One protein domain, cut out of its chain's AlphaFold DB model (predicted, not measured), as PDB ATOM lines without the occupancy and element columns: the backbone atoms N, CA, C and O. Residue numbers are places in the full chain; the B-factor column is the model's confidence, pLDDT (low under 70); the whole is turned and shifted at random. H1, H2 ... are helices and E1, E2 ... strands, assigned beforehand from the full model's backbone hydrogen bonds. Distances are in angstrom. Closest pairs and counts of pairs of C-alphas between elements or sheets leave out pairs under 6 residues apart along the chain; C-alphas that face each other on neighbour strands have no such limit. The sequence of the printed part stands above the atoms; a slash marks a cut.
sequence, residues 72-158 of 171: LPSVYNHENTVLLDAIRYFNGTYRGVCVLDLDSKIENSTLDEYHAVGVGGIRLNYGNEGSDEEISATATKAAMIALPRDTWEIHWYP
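AT A GLANCE: This is residues 72 to 158 of the 171 residues of an uncharacterized protein of Aspergillus leporis (UniProt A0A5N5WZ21). A small, twisted sheet of three parallel strands has helices H2 and H3 packed over one face, while H1 runs along edge strand E1. H2 and H3 cover different parts of that face without meeting, and H1 meets H2 at one side. The printed part has 87 residues, with three named helices and three named strands in the order H1, E1, H2, E2, H3, E3; the sheet's order is E1, E2, E3, and the class is mixed, helices and strands. It is compact, with a radius of gyration of the C-alphas of 12.8 A, and spans 38 by 27 by 21 A.

IN THESE COORDINATES: Inner strand E2 holds residues 119 to 124, 14.6 A long. Edge strands E1, residues 94 to 98, and E3, residues 153 to 156, measure 13.1 A and 10.0 A. H3, residues 132 to 146, is 20.5 A long; H2 holds residues 108 to 117, 14.2 A, and H1 residues 81 to 89, 12.4 A. C-alpha 81 is at (-34.232, 33.718, 57.471) and C-alpha 156 at (-26.939, 38.982, 38.943).

HOW THE PARTS SIT: In the sheet, N 98 and O 121 are 2.9 A apart between E1 and E2, and N 124 and O 155 2.8 A between E2 and E3, within hydrogen-bond range. E1, H2, E2 and E2, H3, E3 are strand-helix-strand units, two parallel neighbour strands with a helix between, each with a right-handed crossover. H3 is over E2 and E3 at a height over the sheet of 9.2 A; the closest C-alphas of H3 and E2 are those of Ala 142 and Ile 122, 6.9 A. H2 is over E2 at 10.0 A, on the same face as H3, and these two helices are apart. H1 is over E1, closest at the C-alphas of Ile 87 and Tyr 94, 5.9 A. H1 and H2 touch at Arg 88 and Val 117, their closest C-alphas, 6.6 A apart. In H1, H2 and H3 every O i to N i+4 pair is within hydrogen-bond range.

THE WHOLE: The C-alphas farthest apart, those of Asn 91 and Ser 131, are 38.6 A apart. The printed part has no cut, and no link is long. Residues 127 to 128, 150 and 155 to 158 have pLDDT under 70; the mean of the printed part is 87.4.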
ATOM      1  N   LEU A  72     -27.744  36.989  50.016       92.81
ATOM      2  CA  LEU A  72     -28.001  35.606  50.438       92.81
ATOM      3  C   LEU A  72     -27.164  34.628  49.581       92.81
ATOM      4  O   LEU A  72     -27.309  34.598  48.349       92.81
ATOM      5  N   PRO A  73     -26.257  33.834  50.184       88.94
ATOM      6  CA  PRO A  73     -25.458  32.867  49.443       88.94
ATOM      7  C   PRO A  73     -26.306  31.663  49.015       88.94
ATOM      8  O   PRO A  73     -27.274  31.292  49.673       88.94
ATOM      9  N   SER A  74     -25.910  31.001  47.923       87.00
ATOM     10  CA  SER A  74     -26.686  29.901  47.319       87.00
ATOM     11  C   SER A  74     -26.815  28.661  48.209       87.00
ATOM     12  O   SER A  74     -27.683  27.838  47.965       87.00
ATOM     13  N   VAL A  75     -25.991  28.543  49.255       84.69
ATOM     14  CA  VAL A  75     -26.095  27.490  50.282       84.69
ATOM     15  C   VAL A  75     -27.468  27.487  50.971       84.69
ATOM     16  O   VAL A  75     -27.919  26.426  51.388       84.69
ATOM     17  N   TYR A  76     -28.150  28.635  51.045       87.44
ATOM     18  CA  TYR A  76     -29.478  28.747  51.658       87.44
ATOM     19  C   TYR A  76     -30.640  28.666  50.654       87.44
ATOM     20  O   TYR A  76     -31.788  28.809  51.055       87.44
ATOM     21  N   ASN A  77     -30.391  28.419  49.361       89.38
ATOM     22  CA  ASN A  77     -31.430  28.427  48.321       89.38
ATOM     23  C   ASN A  77     -32.292  29.711  48.372       89.38
ATOM     24  O   ASN A  77     -31.765  30.798  48.147       89.38
ATOM     25  N   HIS A  78     -33.586  29.579  48.685       91.56
ATOM     26  CA  HIS A  78     -34.562  30.666  48.836       91.56
ATOM     27  C   HIS A  78     -34.894  30.969  50.316       91.56
ATOM     28  O   HIS A  78     -35.781  31.771  50.607       91.56
ATOM     29  N   GLU A  79     -34.201  30.335  51.271       91.75
ATOM     30  CA  GLU A  79     -34.434  30.495  52.711       91.75
ATOM     31  C   GLU A  79     -33.750  31.763  53.237       91.75
ATOM     32  O   GLU A  79     -32.573  31.782  53.601       91.75
ATOM     33  N   ASN A  80     -34.504  32.863  53.279       95.25
ATOM     34  CA  ASN A  80     -33.976  34.187  53.622       95.25
ATOM     35  C   ASN A  80     -33.860  34.455  55.134       95.25
ATOM     36  O   ASN A  80     -33.441  35.543  55.522       95.25
ATOM     37  N   THR A  81     -34.210  33.509  56.008       95.00
ATOM     38  CA  THR A  81     -34.232  33.718  57.471       95.00
ATOM     39  C   THR A  81     -32.885  34.203  58.014       95.00
ATOM     40  O   THR A  81     -32.831  35.218  58.709       95.00
ATOM     41  N   VAL A  82     -31.785  33.566  57.599       93.25
ATOM     42  CA  VAL A  82     -30.412  33.950  57.980       93.25
ATOM     43  C   VAL A  82     -30.064  35.365  57.512       93.25
ATOM     44  O   VAL A  82     -29.433  36.124  58.249       93.25
ATOM     45  N   LEU A  83     -30.496  35.747  56.304       96.12
ATOM     46  CA  LEU A  83     -30.307  37.101  55.784       96.12
ATOM     47  C   LEU A  83     -31.052  38.126  56.648       96.12
ATOM     48  O   LEU A  83     -30.453  39.111  57.079       96.12
ATOM     49  N   LEU A  84     -32.338  37.894  56.923       97.25
ATOM     50  CA  LEU A  84     -33.167  38.821  57.696       97.25
ATOM     51  C   LEU A  84     -32.618  39.019  59.113       97.25
ATOM     52  O   LEU A  84     -32.534  40.150  59.595       97.25
ATOM     53  N   ASP A  85     -32.189  37.940  59.764       96.12
ATOM     54  CA  ASP A  85     -31.608  38.001  61.105       96.12
ATOM     55  C   ASP A  85     -30.262  38.728  61.124       96.12
ATOM     56  O   ASP A  85     -29.984  39.502  62.046       96.12
ATOM     57  N   ALA A  86     -29.445  38.548  60.084       95.19
ATOM     58  CA  ALA A  86     -28.206  39.294  59.940       95.19
ATOM     59  C   ALA A  86     -28.470  40.800  59.765       95.19
ATOM     60  O   ALA A  86     -27.851  41.603  60.459       95.19
ATOM     61  N   ILE A  87     -29.417  41.204  58.911       96.94
ATOM     62  CA  ILE A  87     -29.744  42.628  58.708       96.94
ATOM     63  C   ILE A  87     -30.237  43.266  60.013       96.94
ATOM     64  O   ILE A  87     -29.760  44.340  60.391       96.94
ATOM     65  N   ARG A  88     -31.134  42.587  60.745       96.62
ATOM     66  CA  ARG A  88     -31.622  43.050  62.058       96.62
ATOM     67  C   ARG A  88     -30.478  43.268  63.041       96.62
ATOM     68  O   ARG A  88     -30.455  44.279  63.737       96.62
ATOM     69  N   TYR A  89     -29.509  42.353  63.071       95.62
ATOM     70  CA  TYR A  89     -28.329  42.468  63.924       95.62
ATOM     71  C   TYR A  89     -27.505  43.736  63.633       95.62
ATOM     72  O   TYR A  89     -27.022  44.381  64.563       95.62
ATOM     73  N   PHE A  90     -27.375  44.129  62.364       94.50
ATOM     74  CA  PHE A  90     -26.627  45.323  61.966       94.50
ATOM     75  C   PHE A  90     -27.411  46.643  62.107       94.50
ATOM     76  O   PHE A  90     -26.853  47.715  61.860       94.50
ATOM     77  N   ASN A  91     -28.677  46.589  62.531       93.12
ATOM     78  CA  ASN A  91     -29.480  47.735  62.967       93.12
ATOM     79  C   ASN A  91     -29.412  48.957  62.025       93.12
ATOM     80  O   ASN A  91     -29.060  50.065  62.428       93.12
ATOM     81  N   GLY A  92     -29.694  48.735  60.738       91.69
ATOM     82  CA  GLY A  92     -29.777  49.796  59.729       91.69
ATOM     83  C   GLY A  92     -28.445  50.235  59.118       91.69
ATOM     84  O   GLY A  92     -28.450  51.018  58.173       91.69
ATOM     85  N   THR A  93     -27.310  49.711  59.591       94.62
ATOM     86  CA  THR A  93     -26.017  49.957  58.932       94.62
ATOM     87  C   THR A  93     -25.806  49.076  57.698       94.62
ATOM     88  O   THR A  93     -24.941  49.385  56.886       94.62
ATOM     89  N   TYR A  94     -26.593  48.002  57.544       95.62
ATOM     90  CA  TYR A  94     -26.495  47.056  56.431       95.62
ATOM     91  C   TYR A  94     -27.842  46.922  55.717       95.62
ATOM     92  O   TYR A  94     -28.903  47.106  56.321       95.62
ATOM     93  N   ARG A  95     -27.782  46.578  54.430       96.75
ATOM     94  CA  ARG A  95     -28.933  46.229  53.582       96.75
ATOM     95  C   ARG A  95     -28.847  44.779  53.128       96.75
ATOM     96  O   ARG A  95     -27.799  44.148  53.258       96.75
ATOM     97  N   GLY A  96     -29.957  44.254  52.625       95.81
ATOM     98  CA  GLY A  96     -30.062  42.872  52.167       95.81
ATOM     99  C   GLY A  96     -30.421  42.723  50.700       95.81
ATOM    100  O   GLY A  96     -31.234  43.487  50.185       95.81
ATOM    101  N   VAL A  97     -29.899  41.667  50.085       96.56
ATOM    102  CA  VAL A  97     -30.332  41.162  48.780       96.56
ATOM    103  C   VAL A  97     -30.806  39.723  48.967       96.56
ATOM    104  O   VAL A  97     -30.010  38.828  49.277       96.56
ATOM    105  N   CYS A  98     -32.115  39.520  48.828       96.31
ATOM    106  CA  CYS A  98     -32.776  38.234  49.025       96.31
ATOM    107  C   CYS A  98     -32.680  37.347  47.781       96.31
ATOM    108  O   CYS A  98     -32.322  37.800  46.697       96.31
ATOM    109  N   VAL A  99     -33.014  36.067  47.928       94.62
ATOM    110  CA  VAL A  99     -33.210  35.144  46.801       94.62
ATOM    111  C   VAL A  99     -34.648  34.647  46.872       94.62
ATOM    112  O   VAL A  99     -35.099  34.223  47.934       94.62
ATOM    113  N   LEU A 100     -35.379  34.733  45.766       93.81
ATOM    114  CA  LEU A 100     -36.803  34.409  45.695       93.81
ATOM    115  C   LEU A 100     -37.034  33.262  44.713       93.81
ATOM    116  O   LEU A 100     -36.387  33.219  43.668       93.81
ATOM    117  N   ASP A 101     -37.974  32.371  45.026       92.75
ATOM    118  CA  ASP A 101     -38.502  31.415  44.052       92.75
ATOM    119  C   ASP A 101     -39.520  32.145  43.165       92.75
ATOM    120  O   ASP A 101     -40.668  32.368  43.559       92.75
ATOM    121  N   LEU A 102     -39.074  32.557  41.979       90.06
ATOM    122  CA  LEU A 102     -39.839  33.401  41.058       90.06
ATOM    123  C   LEU A 102     -40.943  32.655  40.297       90.06
ATOM    124  O   LEU A 102     -41.730  33.300  39.600       90.06
ATOM    125  N   ASP A 103     -41.008  31.328  40.417       88.81
ATOM    126  CA  ASP A 103     -42.103  30.525  39.868       88.81
ATOM    127  C   ASP A 103     -43.185  30.239  40.925       88.81
ATOM    128  O   ASP A 103     -44.302  29.828  40.594       88.81
ATOM    129  N   SER A 104     -42.893  30.527  42.198       88.94
ATOM    130  CA  SER A 104     -43.856  30.486  43.294       88.94
ATOM    131  C   SER A 104     -44.648  31.794  43.430       88.94
ATOM    132  O   SER A 104     -44.195  32.886  43.074       88.94
ATOM    133  N   LYS A 105     -45.864  31.707  43.987       87.12
ATOM    134  CA  LYS A 105     -46.626  32.902  44.359       87.12
ATOM    135  C   LYS A 105     -46.063  33.472  45.661       87.12
ATOM    136  O   LYS A 105     -46.248  32.878  46.718       87.12
ATOM    137  N   ILE A 106     -45.460  34.653  45.577       90.69
ATOM    138  CA  ILE A 106     -44.948  35.399  46.731       90.69
ATOM    139  C   ILE A 106     -45.972  36.465  47.121       90.69
ATOM    140  O   ILE A 106     -46.471  37.205  46.270       90.69
ATOM    141  N   GLU A 107     -46.319  36.536  48.402       93.00
ATOM    142  CA  GLU A 107     -47.255  37.544  48.892       93.00
ATOM    143  C   GLU A 107     -46.581  38.913  49.033       93.00
ATOM    144  O   GLU A 107     -45.436  39.028  49.478       93.00
ATOM    145  N   ASN A 108     -47.316  39.979  48.704       91.62
ATOM    146  CA  ASN A 108     -46.816  41.344  48.883       91.62
ATOM    147  C   ASN A 108     -46.498  41.663  50.349       91.62
ATOM    148  O   ASN A 108     -45.527  42.364  50.600       91.62
ATOM    149  N   SER A 109     -47.253  41.100  51.296       94.38
ATOM    150  CA  SER A 109     -46.996  41.203  52.738       94.38
ATOM    151  C   SER A 109     -45.595  40.712  53.109       94.38
ATOM    152  O   SER A 109     -44.862  41.415  53.797       94.38
ATOM    153  N   THR A 110     -45.176  39.551  52.596       94.56
ATOM    154  CA  THR A 110     -43.825  39.012  52.820       94.56
ATOM    155  C   THR A 110     -42.750  39.961  52.298       94.56
ATOM    156  O   THR A 110     -41.741  40.209  52.958       94.56
ATOM    157  N   LEU A 111     -42.963  40.532  51.115       94.50
ATOM    158  CA  LEU A 111     -42.012  41.462  50.514       94.50
ATOM    159  C   LEU A 111     -41.986  42.821  51.242       94.50
ATOM    160  O   LEU A 111     -40.932  43.451  51.320       94.50
ATOM    161  N   ASP A 112     -43.111  43.266  51.812       93.88
ATOM    162  CA  ASP A 112     -43.179  44.448  52.682       93.88
ATOM    163  C   ASP A 112     -42.402  44.226  53.982       93.88
ATOM    164  O   ASP A 112     -41.644  45.099  54.403       93.88
ATOM    165  N   GLU A 113     -42.509  43.037  54.581       95.50
ATOM    166  CA  GLU A 113     -41.703  42.657  55.744       95.50
ATOM    167  C   GLU A 113     -40.206  42.657  55.418       95.50
ATOM    168  O   GLU A 113     -39.399  43.184  56.188       95.50
ATOM    169  N   TYR A 114     -39.823  42.112  54.260       96.56
ATOM    170  CA  TYR A 114     -38.428  42.094  53.812       96.56
ATOM    171  C   TYR A 114     -37.910  43.523  53.635       96.56
ATOM    172  O   TYR A 114     -36.830  43.861  54.129       96.56
ATOM    173  N   HIS A 115     -38.704  44.381  52.996       95.12
ATOM    174  CA  HIS A 115     -38.363  45.785  52.812       95.12
ATOM    175  C   HIS A 115     -38.210  46.527  54.143       95.12
ATOM    176  O   HIS A 115     -37.205  47.204  54.351       95.12
ATOM    177  N   ALA A 116     -39.150  46.340  55.074       94.31
ATOM    178  CA  ALA A 116     -39.118  46.965  56.394       94.31
ATOM    179  C   ALA A 116     -37.886  46.549  57.217       94.31
ATOM    180  O   ALA A 116     -37.343  47.357  57.971       94.31
ATOM    181  N   VAL A 117     -37.413  45.307  57.057       96.00
ATOM    182  CA  VAL A 117     -36.167  44.831  57.681       96.00
ATOM    183  C   VAL A 117     -34.927  45.469  57.043       96.00
ATOM    184  O   VAL A 117     -33.917  45.634  57.722       96.00
ATOM    185  N   GLY A 118     -34.997  45.875  55.773       95.62
ATOM    186  CA  GLY A 118     -33.896  46.506  55.043       95.62
ATOM    187  C   GLY A 118     -33.399  45.708  53.838       95.62
ATOM    188  O   GLY A 118     -32.288  45.962  53.366       95.62
ATOM    189  N   VAL A 119     -34.185  44.748  53.343       96.50
ATOM    190  CA  VAL A 119     -33.962  44.163  52.019       96.50
ATOM    191  C   VAL A 119     -34.299  45.210  50.963       96.50
ATOM    192  O   VAL A 119     -35.336  45.875  51.020       96.50
ATOM    193  N   GLY A 120     -33.388  45.356  50.014       93.38
ATOM    194  CA  GLY A 120     -33.495  46.288  48.906       93.38
ATOM    195  C   GLY A 120     -33.083  45.650  47.594       93.38
ATOM    196  O   GLY A 120     -32.746  46.374  46.679       93.38
ATOM    197  N   GLY A 121     -33.063  44.324  47.474       92.19
ATOM    198  CA  GLY A 121     -32.765  43.719  46.188       92.19
ATOM    199  C   GLY A 121     -33.021  42.228  46.101       92.19
ATOM    200  O   GLY A 121     -33.195  41.557  47.118       92.19
ATOM    201  N   ILE A 122     -33.028  41.726  44.867       93.69
ATOM    202  CA  ILE A 122     -33.212  40.310  44.529       93.69
ATOM    203  C   ILE A 122     -31.975  39.818  43.786       93.69
ATOM    204  O   ILE A 122     -31.559  40.405  42.789       93.69
ATOM    205  N   ARG A 123     -31.405  38.706  44.246       92.25
ATOM    206  CA  ARG A 123     -30.283  38.027  43.608       92.25
ATOM    207  C   ARG A 123     -30.787  36.945  42.659       92.25
ATOM    208  O   ARG A 123     -31.486  36.024  43.072       92.25
ATOM    209  N   LEU A 124     -30.316  37.001  41.420       87.25
ATOM    210  CA  LEU A 124     -30.468  35.968  40.402       87.25
ATOM    211  C   LEU A 124     -29.148  35.209  40.264       87.25
ATOM    212  O   LEU A 124     -28.095  35.810  40.035       87.25
ATOM    213  N   ASN A 125     -29.182  33.888  40.427       80.81
ATOM    214  CA  ASN A 125     -27.987  33.057  40.338       80.81
ATOM    215  C   ASN A 125     -28.128  32.015  39.232       80.81
ATOM    216  O   ASN A 125     -28.814  31.015  39.409       80.81
ATOM    217  N   TYR A 126     -27.418  32.247  38.136       71.94
ATOM    218  CA  TYR A 126     -27.371  31.363  36.976       71.94
ATOM    219  C   TYR A 126     -26.059  30.578  36.868       71.94
ATOM    220  O   TYR A 126     -25.941  29.667  36.057       71.94
ATOM    221  N   GLY A 127     -25.049  30.893  37.688       69.00
ATOM    222  CA  GLY A 127     -23.723  30.301  37.520       69.00
ATOM    223  C   GLY A 127     -23.220  30.493  36.083       69.00
ATOM    224  O   GLY A 127     -23.190  31.629  35.598       69.00
ATOM    225  N   ASN A 128     -22.813  29.391  35.437       64.06
ATOM    226  CA  ASN A 128     -22.390  29.314  34.022       64.06
ATOM    227  C   ASN A 128     -23.532  28.856  33.088       64.06
ATOM    228  O   ASN A 128     -23.293  28.538  31.926       64.06
ATOM    229  N   GLU A 129     -24.751  28.747  33.604       72.81
ATOM    230  CA  GLU A 129     -25.900  28.171  32.909       72.81
ATOM    231  C   GLU A 129     -26.901  29.265  32.514       72.81
ATOM    232  O   GLU A 129     -26.802  30.406  32.959       72.81
ATOM    233  N   GLY A 130     -27.879  28.912  31.679       77.00
ATOM    234  CA  GLY A 130     -28.899  29.837  31.188       77.00
ATOM    235  C   GLY A 130     -28.459  30.650  29.967       77.00
ATOM    236  O   GLY A 130     -27.322  31.101  29.845       77.00
ATOM    237  N   SER A 131     -29.388  30.819  29.039       83.19
ATOM    238  CA  SER A 131     -29.284  31.722  27.897       83.19
ATOM    239  C   SER A 131     -29.595  33.166  28.299       83.19
ATOM    240  O   SER A 131     -30.309  33.414  29.274       83.19
ATOM    241  N   ASP A 132     -29.125  34.131  27.506       80.69
ATOM    242  CA  ASP A 132     -29.453  35.553  27.693       80.69
ATOM    243  C   ASP A 132     -30.972  35.797  27.750       80.69
ATOM    244  O   ASP A 132     -31.442  36.640  28.513       80.69
ATOM    245  N   GLU A 133     -31.751  35.036  26.973       84.31
ATOM    246  CA  GLU A 133     -33.214  35.117  26.957       84.31
ATOM    247  C   GLU A 133     -33.825  34.657  28.287       84.31
ATOM    248  O   GLU A 133     -34.656  35.365  28.859       84.31
ATOM    249  N   GLU A 134     -33.374  33.522  28.826       83.94
ATOM    250  CA  GLU A 134     -33.825  33.016  30.129       83.94
ATOM    251  C   GLU A 134     -33.452  33.978  31.261       83.94
ATOM    252  O   GLU A 134     -34.282  34.290  32.117       83.94
ATOM    253  N   ILE A 135     -32.221  34.494  31.242       81.56
ATOM    254  CA  ILE A 135     -31.733  35.454  32.236       81.56
ATOM    255  C   ILE A 135     -32.553  36.749  32.170       81.56
ATOM    256  O   ILE A 135     -33.003  37.249  33.203       81.56
ATOM    257  N   SER A 136     -32.802  37.279  30.968       82.31
ATOM    258  CA  SER A 136     -33.604  38.489  30.761       82.31
ATOM    259  C   SER A 136     -35.061  38.300  31.197       82.31
ATOM    260  O   SER A 136     -35.647  39.189  31.825       82.31
ATOM    261  N   ALA A 137     -35.660  37.142  30.907       85.94
ATOM    262  CA  ALA A 137     -37.022  36.824  31.326       85.94
ATOM    263  C   ALA A 137     -37.144  36.801  32.858       85.94
ATOM    264  O   ALA A 137     -38.066  37.389  33.430       85.94
ATOM    265  N   THR A 138     -36.178  36.191  33.538       86.81
ATOM    266  CA  THR A 138     -36.131  36.134  35.003       86.81
ATOM    267  C   THR A 138     -35.844  37.490  35.632       86.81
ATOM    268  O   THR A 138     -36.502  37.856  36.604       86.81
ATOM    269  N   ALA A 139     -34.936  38.280  35.053       85.62
ATOM    270  CA  ALA A 139     -34.709  39.662  35.472       85.62
ATOM    271  C   ALA A 139     -35.980  40.506  35.345       85.62
ATOM    272  O   ALA A 139     -36.310  41.257  36.259       85.62
ATOM    273  N   THR A 140     -36.744  40.318  34.267       85.94
ATOM    274  CA  THR A 140     -38.036  40.986  34.075       85.94
ATOM    275  C   THR A 140     -39.038  40.571  35.153       85.94
ATOM    276  O   THR A 140     -39.645  41.438  35.778       85.94
ATOM    277  N   LYS A 141     -39.185  39.268  35.440       89.19
ATOM    278  CA  LYS A 141     -40.048  38.782  36.537       89.19
ATOM    279  C   LYS A 141     -39.652  39.401  37.885       89.19
ATOM    280  O   LYS A 141     -40.512  39.914  38.599       89.19
ATOM    281  N   ALA A 142     -38.362  39.385  38.216       89.06
ATOM    282  CA  ALA A 142     -37.845  39.936  39.466       89.06
ATOM    283  C   ALA A 142     -38.067  41.454  39.560       89.06
ATOM    284  O   ALA A 142     -38.513  41.943  40.597       89.06
ATOM    285  N   ALA A 143     -37.843  42.188  38.466       85.88
ATOM    286  CA  ALA A 143     -38.130  43.614  38.392       85.88
ATOM    287  C   ALA A 143     -39.615  43.890  38.654       85.88
ATOM    288  O   ALA A 143     -39.925  44.729  39.489       85.88
ATOM    289  N   MET A 144     -40.539  43.142  38.038       87.12
ATOM    290  CA  MET A 144     -41.982  43.308  38.268       87.12
ATOM    291  C   MET A 144     -42.392  43.089  39.732       87.12
ATOM    292  O   MET A 144     -43.291  43.769  40.223       87.12
ATOM    293  N   ILE A 145     -41.728  42.169  40.436       88.88
ATOM    294  CA  ILE A 145     -41.922  41.935  41.878       88.88
ATOM    295  C   ILE A 145     -41.357  43.093  42.715       88.88
ATOM    296  O   ILE A 145     -41.944  43.473  43.732       88.88
ATOM    297  N   ALA A 146     -40.228  43.656  42.287       86.44
ATOM    298  CA  ALA A 146     -39.561  44.779  42.931       86.44
ATOM    299  C   ALA A 146     -40.276  46.124  42.696       86.44
ATOM    300  O   ALA A 146     -40.253  46.960  43.591       86.44
ATOM    301  N   LEU A 147     -40.955  46.318  41.556       81.00
ATOM    302  CA  LEU A 147     -41.557  47.593  41.127       81.00
ATOM    303  C   LEU A 147     -42.391  48.333  42.189       81.00
ATOM    304  O   LEU A 147     -42.265  49.549  42.260       81.00
ATOM    305  N   PRO A 148     -43.225  47.681  43.026       84.88
ATOM    306  CA  PRO A 148     -43.973  48.387  44.071       84.88
ATOM    307  C   PRO A 148     -43.091  49.045  45.147       84.88
ATOM    308  O   PRO A 148     -43.596  49.786  45.986       84.88
ATOM    309  N   ARG A 149     -41.792  48.731  45.163       80.62
ATOM    310  CA  ARG A 149     -40.780  49.231  46.091       80.62
ATOM    311  C   ARG A 149     -39.722  49.935  45.251       80.62
ATOM    312  O   ARG A 149     -38.751  49.311  44.838       80.62
ATOM    313  N   ASP A 150     -39.889  51.241  45.041       65.69
ATOM    314  CA  ASP A 150     -39.082  52.111  44.153       65.69
ATOM    315  C   ASP A 150     -37.551  52.108  44.395       65.69
ATOM    316  O   ASP A 150     -36.800  52.810  43.721       65.69
ATOM    317  N   THR A 151     -37.071  51.346  45.378       77.69
ATOM    318  CA  THR A 151     -35.676  51.288  45.832       77.69
ATOM    319  C   THR A 151     -35.017  49.926  45.627       77.69
ATOM    320  O   THR A 151     -33.836  49.790  45.936       77.69
ATOM    321  N   TRP A 152     -35.748  48.909  45.153       82.50
ATOM    322  CA  TRP A 152     -35.188  47.564  45.027       82.50
ATOM    323  C   TRP A 152     -34.323  47.400  43.768       82.50
ATOM    324  O   TRP A 152     -34.753  47.718  42.661       82.50
ATOM    325  N   GLU A 153     -33.126  46.841  43.935       78.81
ATOM    326  CA  GLU A 153     -32.164  46.533  42.872       78.81
ATOM    327  C   GLU A 153     -32.124  45.035  42.526       78.81
ATOM    328  O   GLU A 153     -32.388  44.160  43.351       78.81
ATOM    329  N   ILE A 154     -31.766  44.714  41.281       76.56
ATOM    330  CA  ILE A 154     -31.595  43.328  40.826       76.56
ATOM    331  C   ILE A 154     -30.104  43.030  40.707       76.56
ATOM    332  O   ILE A 154     -29.382  43.697  39.970       76.56
ATOM    333  N   HIS A 155     -29.641  42.018  41.438       69.00
ATOM    334  CA  HIS A 155     -28.253  41.562  41.437       69.00
ATOM    335  C   HIS A 155     -28.138  40.273  40.639       69.00
ATOM    336  O   HIS A 155     -28.839  39.306  40.921       69.00
ATOM    337  N   TRP A 156     -27.210  40.209  39.691       66.94
ATOM    338  CA  TRP A 156     -26.939  38.982  38.943       66.94
ATOM    339  C   TRP A 156     -25.440  38.739  38.764       66.94
ATOM    340  O   TRP A 156     -24.622  39.649  38.893       66.94
ATOM    341  N   TYR A 157     -25.069  37.495  38.476       54.62
ATOM    342  CA  TYR A 157     -23.684  37.107  38.211       54.62
ATOM    343  C   TYR A 157     -23.618  36.221  36.959       54.62
ATOM    344  O   TYR A 157     -23.852  35.017  37.076       54.62
ATOM    345  N   PRO A 158     -23.293  36.771  35.772       43.81
ATOM    346  CA  PRO A 158     -22.971  35.966  34.601       43.81
ATOM    347  C   PRO A 158     -21.505  35.520  34.672       43.81
ATOM    348  O   PRO A 158     -20.600  36.347  34.769       43.81
TER     349      PRO A 158